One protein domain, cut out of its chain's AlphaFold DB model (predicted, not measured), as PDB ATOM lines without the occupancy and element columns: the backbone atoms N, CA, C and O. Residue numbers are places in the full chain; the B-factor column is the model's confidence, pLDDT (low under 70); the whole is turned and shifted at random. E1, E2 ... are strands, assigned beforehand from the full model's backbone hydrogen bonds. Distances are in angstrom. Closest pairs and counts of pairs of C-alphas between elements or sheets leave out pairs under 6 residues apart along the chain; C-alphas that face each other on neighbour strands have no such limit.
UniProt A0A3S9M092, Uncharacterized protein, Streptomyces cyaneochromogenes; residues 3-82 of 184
ATOM      1  N   PHE A   3      13.402   1.622  49.446       54.72
ATOM      2  CA  PHE A   3      12.447   2.728  49.483       54.72
ATOM      3  C   PHE A   3      11.784   2.923  48.131       54.72
ATOM      4  O   PHE A   3      12.494   3.056  47.136       54.72
ATOM      5  N   ASP A   4      10.461   3.034  48.123       61.16
ATOM      6  CA  ASP A   4       9.702   3.545  46.986       61.16
ATOM      7  C   ASP A   4       9.680   5.074  47.016       61.16
ATOM      8  O   ASP A   4       9.706   5.687  48.088       61.16
ATOM      9  N   THR A   5       9.671   5.696  45.839       48.72
ATOM     10  CA  THR A   5       9.916   7.136  45.695       48.72
ATOM     11  C   THR A   5       8.909   7.815  44.775       48.72
ATOM     12  O   THR A   5       8.496   7.224  43.776       48.72
ATOM     13  N   TRP A   6       8.510   9.057  45.088       57.59
ATOM     14  CA  TRP A   6       7.531   9.811  44.291       57.59
ATOM     15  C   TRP A   6       7.813  11.315  44.177       57.59
ATOM     16  O   TRP A   6       8.199  11.946  45.157       57.59
ATOM     17  N   ASN A   7       7.509  11.911  43.017       52.56
ATOM     18  CA  ASN A   7       7.453  13.368  42.807       52.56
ATOM     19  C   ASN A   7       5.979  13.842  42.786       52.56
ATOM     20  O   ASN A   7       5.231  13.388  41.908       52.56
ATOM     21  N   PRO A   8       5.526  14.698  43.726       53.44
ATOM     22  CA  PRO A   8       4.150  15.159  43.788       53.44
ATOM     23  C   PRO A   8       3.895  16.357  42.869       53.44
ATOM     24  O   PRO A   8       4.672  17.316  42.793       53.44
ATOM     25  N   TRP A   9       2.727  16.321  42.242       48.25
ATOM     26  CA  TRP A   9       2.215  17.334  41.331       48.25
ATOM     27  C   TRP A   9       0.988  18.008  41.924       48.25
ATOM     28  O   TRP A   9       0.148  17.339  42.525       48.25
ATOM     29  N   GLY A  10       0.901  19.330  41.782       42.84
ATOM     30  CA  GLY A  10      -0.356  20.046  41.982       42.84
ATOM     31  C   GLY A  10      -1.050  20.218  40.639       42.84
ATOM     32  O   GLY A  10      -0.388  20.584  39.664       42.84
ATOM     33  N   ASP A  11      -2.356  19.971  40.589       47.78
ATOM     34  CA  ASP A  11      -3.174  20.523  39.515       47.78
ATOM     35  C   ASP A  11      -3.237  22.055  39.719       47.78
ATOM     36  O   ASP A  11      -3.565  22.513  40.819       47.78
ATOM     37  N   PRO A  12      -2.848  22.871  38.721       44.00
ATOM     38  CA  PRO A  12      -2.996  24.322  38.805       44.00
ATOM     39  C   PRO A  12      -4.455  24.784  38.987       44.00
ATOM     40  O   PRO A  12      -4.665  25.882  39.504       44.00
ATOM     41  N   ILE A  13      -5.441  23.960  38.615       46.25
ATOM     42  CA  ILE A  13      -6.881  24.230  38.751       46.25
ATOM     43  C   ILE A  13      -7.421  23.711  40.095       46.25
ATOM     44  O   ILE A  13      -8.191  24.411  40.754       46.25
ATOM     45  N   ASP A  14      -6.976  22.533  40.545       49.81
ATOM     46  CA  ASP A  14      -7.296  21.971  41.862       49.81
ATOM     47  C   ASP A  14      -6.026  21.630  42.680       49.81
ATOM     48  O   ASP A  14      -5.540  20.495  42.681       49.81
ATOM     49  N   PRO A  15      -5.495  22.572  43.478       46.47
ATOM     50  CA  PRO A  15      -4.286  22.341  44.272       46.47
ATOM     51  C   PRO A  15      -4.462  21.288  45.388       46.47
ATOM     52  O   PRO A  15      -3.472  20.907  46.039       46.47
ATOM     53  N   THR A  16      -5.695  20.827  45.637       45.75
ATOM     54  CA  THR A  16      -5.998  19.731  46.567       45.75
ATOM     55  C   THR A  16      -5.890  18.357  45.913       45.75
ATOM     56  O   THR A  16      -5.674  17.375  46.624       45.75
ATOM     57  N   GLN A  17      -5.930  18.278  44.579       47.50
ATOM     58  CA  GLN A  17      -5.659  17.048  43.852       47.50
ATOM     59  C   GLN A  17      -4.149  16.776  43.844       47.50
ATOM     60  O   GLN A  17      -3.340  17.611  43.426       47.50
ATOM     61  N   TRP A  18      -3.753  15.616  44.372       54.06
ATOM     62  CA  TRP A  18      -2.358  15.186  44.432       54.06
ATOM     63  C   TRP A  18      -2.168  13.951  43.577       54.06
ATOM     64  O   TRP A  18      -2.788  12.916  43.813       54.06
ATOM     65  N   GLU A  19      -1.254  14.054  42.623       56.59
ATOM     66  CA  GLU A  19      -0.829  12.918  41.821       56.59
ATOM     67  C   GLU A  19       0.675  12.722  41.973       56.59
ATOM     68  O   GLU A  19       1.463  13.671  42.010       56.59
ATOM     69  N   THR A  20       1.065  11.462  42.132       64.94
ATOM     70  CA  THR A  20       2.433  11.057  42.445       64.94
ATOM     71  C   THR A  20       3.026  10.301  41.266       64.94
ATOM     72  O   THR A  20       2.501   9.256  40.883       64.94
ATOM     73  N   ARG A  21       4.145  10.785  40.718       72.31
ATOM     74  CA  ARG A  21       4.945  10.023  39.747       72.31
ATOM     75  C   ARG A  21       5.918   9.133  40.505       72.31
ATOM     76  O   ARG A  21       6.719   9.671  41.259       72.31
ATOM     77  N   GLY A  22       5.860   7.817  40.303       76.50
ATOM     78  CA  GLY A  22       6.856   6.897  40.856       76.50
ATOM     79  C   GLY A  22       8.242   7.167  40.262       76.50
ATOM     80  O   GLY A  22       8.360   7.338  39.051       76.50
ATOM     81  N   LEU A  23       9.277   7.216  41.100       77.69
ATOM     82  CA  LEU A  23      10.676   7.422  40.696       77.69
ATOM     83  C   LEU A  23      11.518   6.138  40.835       77.69
ATOM     84  O   LEU A  23      12.735   6.163  40.688       77.69
ATOM     85  N   GLY A  24      10.855   5.006  41.089       78.06
ATOM     86  CA  GLY A  24      11.476   3.697  41.266       78.06
ATOM     87  C   GLY A  24      11.814   3.381  42.721       78.06
ATOM     88  O   GLY A  24      11.295   4.002  43.655       78.06
ATOM     89  N   THR A  25      12.684   2.386  42.898       80.19
ATOM     90  CA  THR A  25      13.100   1.887  44.210       80.19
ATOM     91  C   THR A  25      14.601   2.097  44.400       80.19
ATOM     92  O   THR A  25      15.396   1.728  43.536       80.19
ATOM     93  N   VAL A  26      15.002   2.646  45.546       82.12
ATOM     94  CA  VAL A  26      16.416   2.851  45.915       82.12
ATOM     95  C   VAL A  26      16.824   1.947  47.073       82.12
ATOM     96  O   VAL A  26      16.011   1.608  47.938       82.12
ATOM     97  N   ARG A  27      18.099   1.544  47.095       81.62
ATOM     98  CA  ARG A  27      18.674   0.676  48.131       81.62
ATOM     99  C   ARG A  27      19.792   1.401  48.866       81.62
ATOM    100  O   ARG A  27      20.672   1.972  48.232       81.62
ATOM    101  N   THR A  28      19.772   1.320  50.193       82.62
ATOM    102  CA  THR A  28      20.862   1.845  51.027       82.62
ATOM    103  C   THR A  28      22.154   1.039  50.871       82.62
ATOM    104  O   THR A  28      22.102  -0.195  50.822       82.62
ATOM    105  N   ASP A  29      23.294   1.724  50.882       86.12
ATOM    106  CA  ASP A  29      24.635   1.165  51.042       86.12
ATOM    107  C   ASP A  29      24.883   0.650  52.477       86.12
ATOM    108  O   ASP A  29      23.966   0.593  53.309       86.12
ATOM    109  N   ALA A  30      26.115   0.206  52.747       88.12
ATOM    110  CA  ALA A  30      26.514  -0.346  54.042       88.12
ATOM    111  C   ALA A  30      26.486   0.704  55.168       88.12
ATOM    112  O   ALA A  30      26.320   0.357  56.336       88.12
ATOM    113  N   GLU A  31      26.592   1.982  54.812       91.00
ATOM    114  CA  GLU A  31      26.541   3.139  55.699       91.00
ATOM    115  C   GLU A  31      25.117   3.703  55.856       91.00
ATOM    116  O   GLU A  31      24.916   4.685  56.574       91.00
ATOM    117  N   GLY A  32      24.117   3.092  55.211       81.50
ATOM    118  CA  GLY A  32      22.717   3.501  55.294       81.50
ATOM    119  C   GLY A  32      22.329   4.655  54.362       81.50
ATOM    120  O   GLY A  32      21.285   5.271  54.574       81.50
ATOM    121  N   ARG A  33      23.131   4.967  53.341       86.19
ATOM    122  CA  ARG A  33      22.899   6.060  52.380       86.19
ATOM    123  C   ARG A  33      22.431   5.524  51.035       86.19
ATOM    124  O   ARG A  33      22.728   4.399  50.669       86.19
ATOM    125  N   PHE A  34      21.710   6.331  50.273       85.88
ATOM    126  CA  PHE A  34      21.378   6.031  48.882       85.88
ATOM    127  C   PHE A  34      21.386   7.321  48.068       85.88
ATOM    128  O   PHE A  34      21.274   8.415  48.627       85.88
ATOM    129  N   THR A  35      21.452   7.176  46.749       82.38
ATOM    130  CA  THR A  35      21.293   8.276  45.796       82.38
ATOM    131  C   THR A  35      20.122   7.956  44.877       82.38
ATOM    132  O   THR A  35      19.979   6.819  44.429       82.38
ATOM    133  N   LEU A  36      19.282   8.956  44.614       82.94
ATOM    134  CA  LEU A  36      18.281   8.924  43.553       82.94
ATOM    135  C   LEU A  36      18.714   9.931  42.489       82.94
ATOM    136  O   LEU A  36      18.725  11.135  42.745       82.94
ATOM    137  N   GLU A  37      19.119   9.425  41.331       81.19
ATOM    138  CA  GLU A  37      19.575  10.241  40.206       81.19
ATOM    139  C   GLU A  37      18.415  10.546  39.250       81.19
ATOM    140  O   GLU A  37      17.360   9.916  39.316       81.19
ATOM    141  N   ASP A  38      18.607  11.548  38.389       76.81
ATOM    142  CA  ASP A  38      17.702  11.883  37.284       76.81
ATOM    143  C   ASP A  38      16.227  12.066  37.674       76.81
ATOM    144  O   ASP A  38      15.319  11.703  36.925       76.81
ATOM    145  N   VAL A  39      15.977  12.674  38.843       79.44
ATOM    146  CA  VAL A  39      14.619  12.986  39.310       79.44
ATOM    147  C   VAL A  39      13.913  13.864  38.267       79.44
ATOM    148  O   VAL A  39      14.289  15.023  38.073       79.44
ATOM    149  N   PRO A  40      12.875  13.348  37.595       76.81
ATOM    150  CA  PRO A  40      12.232  14.051  36.512       76.81
ATOM    151  C   PRO A  40      11.355  15.165  37.069       76.81
ATOM    152  O   PRO A  40      10.487  14.954  37.924       76.81
ATOM    153  N   ALA A  41      11.554  16.358  36.522       74.88
ATOM    154  CA  ALA A  41      10.746  17.512  36.860       74.88
ATOM    155  C   ALA A  41       9.396  17.525  36.170       74.88
ATOM    156  O   ALA A  41       8.644  18.409  36.526       74.88
ATOM    157  N   ASP A  42       9.107  16.623  35.218       73.81
ATOM    158  CA  ASP A  42       7.840  16.565  34.473       73.81
ATOM    159  C   ASP A  42       6.924  15.426  34.957       73.81
ATOM    160  O   ASP A  42       7.388  14.440  35.533       73.81
ATOM    161  N   ARG A  43       5.608  15.563  34.785       72.12
ATOM    162  CA  ARG A  43       4.642  14.632  35.400       72.12
ATOM    163  C   ARG A  43       4.512  13.315  34.649       72.12
ATOM    164  O   ARG A  43       4.246  12.285  35.259       72.12
ATOM    165  N   VAL A  44       4.655  13.369  33.330       70.75
ATOM    166  CA  VAL A  44       4.393  12.256  32.415       70.75
ATOM    167  C   VAL A  44       5.715  11.806  31.785       70.75
ATOM    168  O   VAL A  44       6.599  12.628  31.550       70.75
ATOM    169  N   ASP A  45       5.876  10.499  31.574       67.31
ATOM    170  CA  ASP A  45       7.135   9.900  31.109       67.31
ATOM    171  C   ASP A  45       7.396  10.114  29.609       67.31
ATOM    172  O   ASP A  45       8.536  10.309  29.199       67.31
ATOM    173  N   ASP A  46       6.349  10.059  28.783       70.44
ATOM    174  CA  ASP A  46       6.447   9.931  27.322       70.44
ATOM    175  C   ASP A  46       6.112  11.217  26.553       70.44
ATOM    176  O   ASP A  46       6.324  11.306  25.341       70.44
ATOM    177  N   ARG A  47       5.592  12.231  27.248       70.94
ATOM    178  CA  ARG A  47       5.188  13.507  26.657       70.94
ATOM    179  C   ARG A  47       5.304  14.651  27.660       70.94
ATOM    180  O   ARG A  47       5.189  14.417  28.862       70.94
ATOM    181  N   PRO A  48       5.439  15.899  27.182       71.06
ATOM    182  CA  PRO A  48       5.399  17.060  28.060       71.06
ATOM    183  C   PRO A  48       4.081  17.116  28.842       71.06
ATOM    184  O   PRO A  48       3.003  17.061  28.241       71.06
ATOM    185  N   SER A  49       4.151  17.242  30.170       69.31
ATOM    186  CA  SER A  49       2.945  17.382  30.996       69.31
ATOM    187  C   SER A  49       2.255  18.715  30.716       69.31
ATOM    188  O   SER A  49       2.947  19.733  30.614       69.31
ATOM    189  N   PRO A  50       0.913  18.772  30.671       61.94
ATOM    190  CA  PRO A  50       0.213  20.044  30.772       61.94
ATOM    191  C   PRO A  50       0.491  20.712  32.129       61.94
ATOM    192  O   PRO A  50       0.780  21.901  32.164       61.94
ATOM    193  N   CYS A  51       0.529  19.957  33.235       65.88
ATOM    194  CA  CYS A  51       0.828  20.490  34.567       65.88
ATOM    195  C   CYS A  51       2.312  20.913  34.644       65.88
ATOM    196  O   CYS A  51       3.171  20.033  34.545       65.88
ATOM    197  N   PRO A  52       2.638  22.210  34.810       66.81
ATOM    198  CA  PRO A  52       3.967  22.740  34.485       66.81
ATOM    199  C   PRO A  52       4.908  22.925  35.687       66.81
ATOM    200  O   PRO A  52       6.056  23.325  35.494       66.81
ATOM    201  N   ALA A  53       4.439  22.686  36.915       67.25
ATOM    202  CA  ALA A  53       5.171  23.009  38.138       67.25
ATOM    203  C   ALA A  53       5.247  21.796  39.086       67.25
ATOM    204  O   ALA A  53       4.271  21.515  39.791       67.25
ATOM    205  N   PRO A  54       6.382  21.074  39.138       70.81
ATOM    206  CA  PRO A  54       6.589  20.084  40.186       70.81
ATOM    207  C   PRO A  54       6.614  20.787  41.548       70.81
ATOM    208  O   PRO A  54       7.037  21.938  41.667       70.81
ATOM    209  N   ARG A  55       6.229  20.092  42.622       73.56
ATOM    210  CA  ARG A  55       6.312  20.665  43.980       73.56
ATOM    211  C   ARG A  55       7.745  20.794  44.513       73.56
ATOM    212  O   ARG A  55       7.907  21.274  45.631       73.56
ATOM    213  N   HIS A  56       8.758  20.374  43.747       82.44
ATOM    214  CA  HIS A  56      10.171  20.314  44.153       82.44
ATOM    215  C   HIS A  56      10.373  19.551  45.480       82.44
ATOM    216  O   HIS A  56      11.135  19.952  46.360       82.44
ATOM    217  N   GLN A  57       9.624  18.456  45.647       82.06
ATOM    218  CA  GLN A  57       9.714  17.542  46.789       82.06
ATOM    219  C   GLN A  57       9.760  16.089  46.313       82.06
ATOM    220  O   GLN A  57       9.104  15.746  45.331       82.06
ATOM    221  N   VAL A  58      10.502  15.234  47.012       80.56
ATOM    222  CA  VAL A  58      10.493  13.785  46.786       80.56
ATOM    223  C   VAL A  58      10.010  13.102  48.055       80.56
ATOM    224  O   VAL A  58      10.564  13.315  49.134       80.56
ATOM    225  N   MET A  59       8.962  12.298  47.928       81.31
ATOM    226  CA  MET A  59       8.470  11.442  49.002       81.31
ATOM    227  C   MET A  59       9.166  10.085  48.919       81.31
ATOM    228  O   MET A  59       9.296   9.534  47.829       81.31
ATOM    229  N   PHE A  60       9.577   9.549  50.062       80.44
ATOM    230  CA  PHE A  60      10.183   8.233  50.220       80.44
ATOM    231  C   PHE A  60       9.339   7.414  51.194       80.44
ATOM    232  O   PHE A  60       9.026   7.901  52.280       80.44
ATOM    233  N   ARG A  61       9.033   6.165  50.840       82.00
ATOM    234  CA  ARG A  61       8.387   5.185  51.722       82.00
ATOM    235  C   ARG A  61       9.272   3.962  51.849       82.00
ATOM    236  O   ARG A  61       9.551   3.299  50.855       82.00
ATOM    237  N   ALA A  62       9.680   3.644  53.067       80.25
ATOM    238  CA  ALA A  62      10.261   2.353  53.390       80.25
ATOM    239  C   ALA A  62       9.157   1.369  53.765       80.25
ATOM    240  O   ALA A  62       8.263   1.696  54.550       80.25
ATOM    241  N   ILE A  63       9.281   0.147  53.255       79.25
ATOM    242  CA  ILE A  63       8.506  -1.008  53.694       79.25
ATOM    243  C   ILE A  63       9.511  -2.032  54.208       79.25
ATOM    244  O   ILE A  63      10.450  -2.394  53.495       79.25
ATOM    245  N   TYR A  64       9.363  -2.454  55.458       75.88
ATOM    246  CA  TYR A  64      10.303  -3.370  56.090       75.88
ATOM    247  C   TYR A  64       9.596  -4.273  57.088       75.88
ATOM    248  O   TYR A  64       8.602  -3.896  57.701       75.88
ATOM    249  N   ASP A  65      10.134  -5.473  57.234       79.62
ATOM    250  CA  ASP A  65       9.662  -6.461  58.187       79.62
ATOM    251  C   ASP A  65      10.475  -6.320  59.482       79.62
ATOM    252  O   ASP A  65      11.709  -6.401  59.459       79.62
ATOM    253  N   THR A  66       9.802  -6.016  60.592       78.06
ATOM    254  CA  THR A  66      10.438  -5.896  61.913       78.06
ATOM    255  C   THR A  66      10.546  -7.233  62.640       78.06
ATOM    256  O   THR A  66      11.410  -7.362  63.508       78.06
ATOM    257  N   ASP A  67       9.695  -8.202  62.296       81.56
ATOM    258  CA  ASP A  67       9.675  -9.556  62.843       81.56
ATOM    259  C   ASP A  67       9.170 -10.542  61.768       81.56
ATOM    260  O   ASP A  67       7.965 -10.723  61.602       81.56
ATOM    261  N   PRO A  68      10.069 -11.275  61.087       75.12
ATOM    262  CA  PRO A  68       9.695 -12.147  59.973       75.12
ATOM    263  C   PRO A  68       8.828 -13.353  60.358       75.12
ATOM    264  O   PRO A  68       8.521 -14.191  59.508       75.12
ATOM    265  N   THR A  69       8.461 -13.489  61.633       82.06
ATOM    266  CA  THR A  69       7.617 -14.568  62.143       82.06
ATOM    267  C   THR A  69       6.162 -14.161  62.372       82.06
ATOM    268  O   THR A  69       5.318 -15.050  62.516       82.06
ATOM    269  N   ASP A  70       5.841 -12.863  62.367       84.69
ATOM    270  CA  ASP A  70       4.492 -12.358  62.656       84.69
ATOM    271  C   ASP A  70       3.677 -11.999  61.397       84.69
ATOM    272  O   ASP A  70       2.474 -11.753  61.489       84.69
ATOM    273  N   PHE A  71       4.311 -12.056  60.218       76.38
ATOM    274  CA  PHE A  71       3.741 -11.689  58.915       76.38
ATOM    275  C   PHE A  71       3.247 -10.232  58.831       76.38
ATOM    276  O   PHE A  71       2.427  -9.904  57.964       76.38
ATOM    277  N   HIS A  72       3.723  -9.344  59.702       82.06
ATOM    278  CA  HIS A  72       3.416  -7.922  59.674       82.06
ATOM    279  C   HIS A  72       4.525  -7.119  58.995       82.06
ATOM    280  O   HIS A  72       5.715  -7.378  59.126       82.06
ATOM    281  N   MET A  73       4.116  -6.072  58.279       76.44
ATOM    282  CA  MET A  73       5.033  -5.129  57.643       76.44
ATOM    283  C   MET A  73       4.924  -3.777  58.338       76.44
ATOM    284  O   MET A  73       3.823  -3.267  58.564       76.44
ATOM    285  N   ALA A  74       6.067  -3.179  58.643       81.44
ATOM    286  CA  ALA A  74       6.167  -1.803  59.089       81.44
ATOM    287  C   ALA A  74       6.350  -0.863  57.890       81.44
ATOM    288  O   ALA A  74       6.946  -1.210  56.865       81.44
ATOM    289  N   PHE A  75       5.851   0.361  58.048       82.69
ATOM    290  CA  PHE A  75       5.947   1.423  57.051       82.69
ATOM    291  C   PHE A  75       6.557   2.665  57.691       82.69
ATOM    292  O   PHE A  75       6.242   3.002  58.834       82.69
ATOM    293  N   ALA A  76       7.414   3.363  56.951       81.88
ATOM    294  CA  ALA A  76       7.936   4.663  57.350       81.88
ATOM    295  C   ALA A  76       8.003   5.591  56.138       81.88
ATOM    296  O   ALA A  76       8.546   5.210  55.103       81.88
ATOM    297  N   ASP A  77       7.491   6.809  56.291       84.81
ATOM    298  CA  ASP A  77       7.456   7.820  55.238       84.81
ATOM    299  C   ASP A  77       8.342   9.014  55.604       84.81
ATOM    300  O   ASP A  77       8.420   9.423  56.764       84.81
ATOM    301  N   THR A  78       8.989   9.608  54.605       81.75
ATOM    302  CA  THR A  78       9.654  10.906  54.734       81.75
ATOM    303  C   THR A  78       9.543  11.703  53.441       81.75
ATOM    304  O   THR A  78       9.406  11.140  52.356       81.75
ATOM    305  N   THR A  79       9.625  13.025  53.549       82.94
ATOM    306  CA  THR A  79       9.628  13.930  52.400       82.94
ATOM    307  C   THR A  79      10.888  14.768  52.434       82.94
ATOM    308  O   THR A  79      11.132  15.502  53.392       82.94
ATOM    309  N   VAL A  80      11.661  14.707  51.356       82.31
ATOM    310  CA  VAL A  80      12.809  15.584  51.141       82.31
ATOM    311  C   VAL A  80      12.357  16.742  50.268       82.31
ATOM    312  O   VAL A  80      11.872  16.546  49.153       82.31
ATOM    313  N   LYS A  81      12.497  17.962  50.785       83.88
ATOM    314  CA  LYS A  81      12.258  19.179  50.012       83.88
ATOM    315  C   LYS A  81      13.562  19.610  49.361       83.88
ATOM    316  O   LYS A  81      14.595  19.638  50.025       83.88
ATOM    317  N   VAL A  82      13.493  19.957  48.087       83.44
ATOM    318  CA  VAL A  82      14.580  20.644  47.398       83.44
ATOM    319  C   VAL A  82      14.340  22.145  47.502       83.44
ATOM    320  O   VAL A  82      13.195  22.596  47.546       83.44
TER     321      VAL A  82
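Overview. This is residues 3 to 82 of the 184 residues of an uncharacterized protein of Streptomyces cyaneochromogenes (UniProt A0A3S9M092). Picture one strongly twisted sheet made of two hairpins side by side, E1 with E2 and E3 with E4, whose turns point to opposite ends of the longest axis. A long loop, residues 28 to 56, folds back from the end of E2 to the start of E3, and no named helix covers the sheet. The printed part has 80 residues with four named strands, E1, E2, E3 and E4 along the chain; across the sheet the order is E2, E1, E3, E4, all antiparallel. The class is all strand, though under half of the residues, 34 of 80, are in named elements. The whole is loose, with a radius of gyration of the C-alphas of 15.2 A, and elongated, spanning 47 by 26 by 23 A.

Arrangement. Start at Phe 3, where E1, residues 3 to 10, begins as an inner strand. Beside it find E2, residues 18 to 27, an edge strand and the other half of a hairpin with E1; they are antiparallel at 157 degrees. Their C-alphas 20 and 8 face each other at 4.6 A, and N 23 and O 5 are within hydrogen-bond range at 2.8 A. At residue 24, E2 bends by 52 degrees. On the other side of E1 look for E3, residues 57 to 64, antiparallel to it at 148 degrees. Here C-alphas 3 and 62 face each other at 4.5 A, and N 4 lies 2.9 A from O 61, within hydrogen-bond range. Next comes E4, residues 74 to 81, the other edge strand, which forms a hairpin with E3, antiparallel at 163 degrees. C-alphas 57 and 81 face each other at 4.4 A, and N 60 and O 78 are within hydrogen-bond range at 2.8 A. E2 is apart from both E3 and E4. From edge to edge of the sheet the strands' lines turn by 72 degrees.

Along the chain. Find C-alpha 3 at (12.447, 2.728, 49.483); from there E1 runs 22.8 A to C-alpha 10 at (-0.356, 20.046, 41.982). E2 covers 25.8 A from C-alpha 18 to C-alpha 27, and with 10 residues it is the longest strand. E3 spans 22.9 A. E4 runs 23.7 A and ends at C-alpha 81, at (12.258, 19.179, 50.012).

Size, cuts and confidence. The two C-alphas farthest apart are those of Ile 13 and Thr 69, at 47.6 A. The printed part has no cut. The link from E2 to E3 is long, with 29 residues; those from E1 to E2 and from E3 to E4 are short. In the B-factor column the mean pLDDT of the printed part is 72.3; look for values under 70 at residues 3 to 20, 45 and 49 to 53.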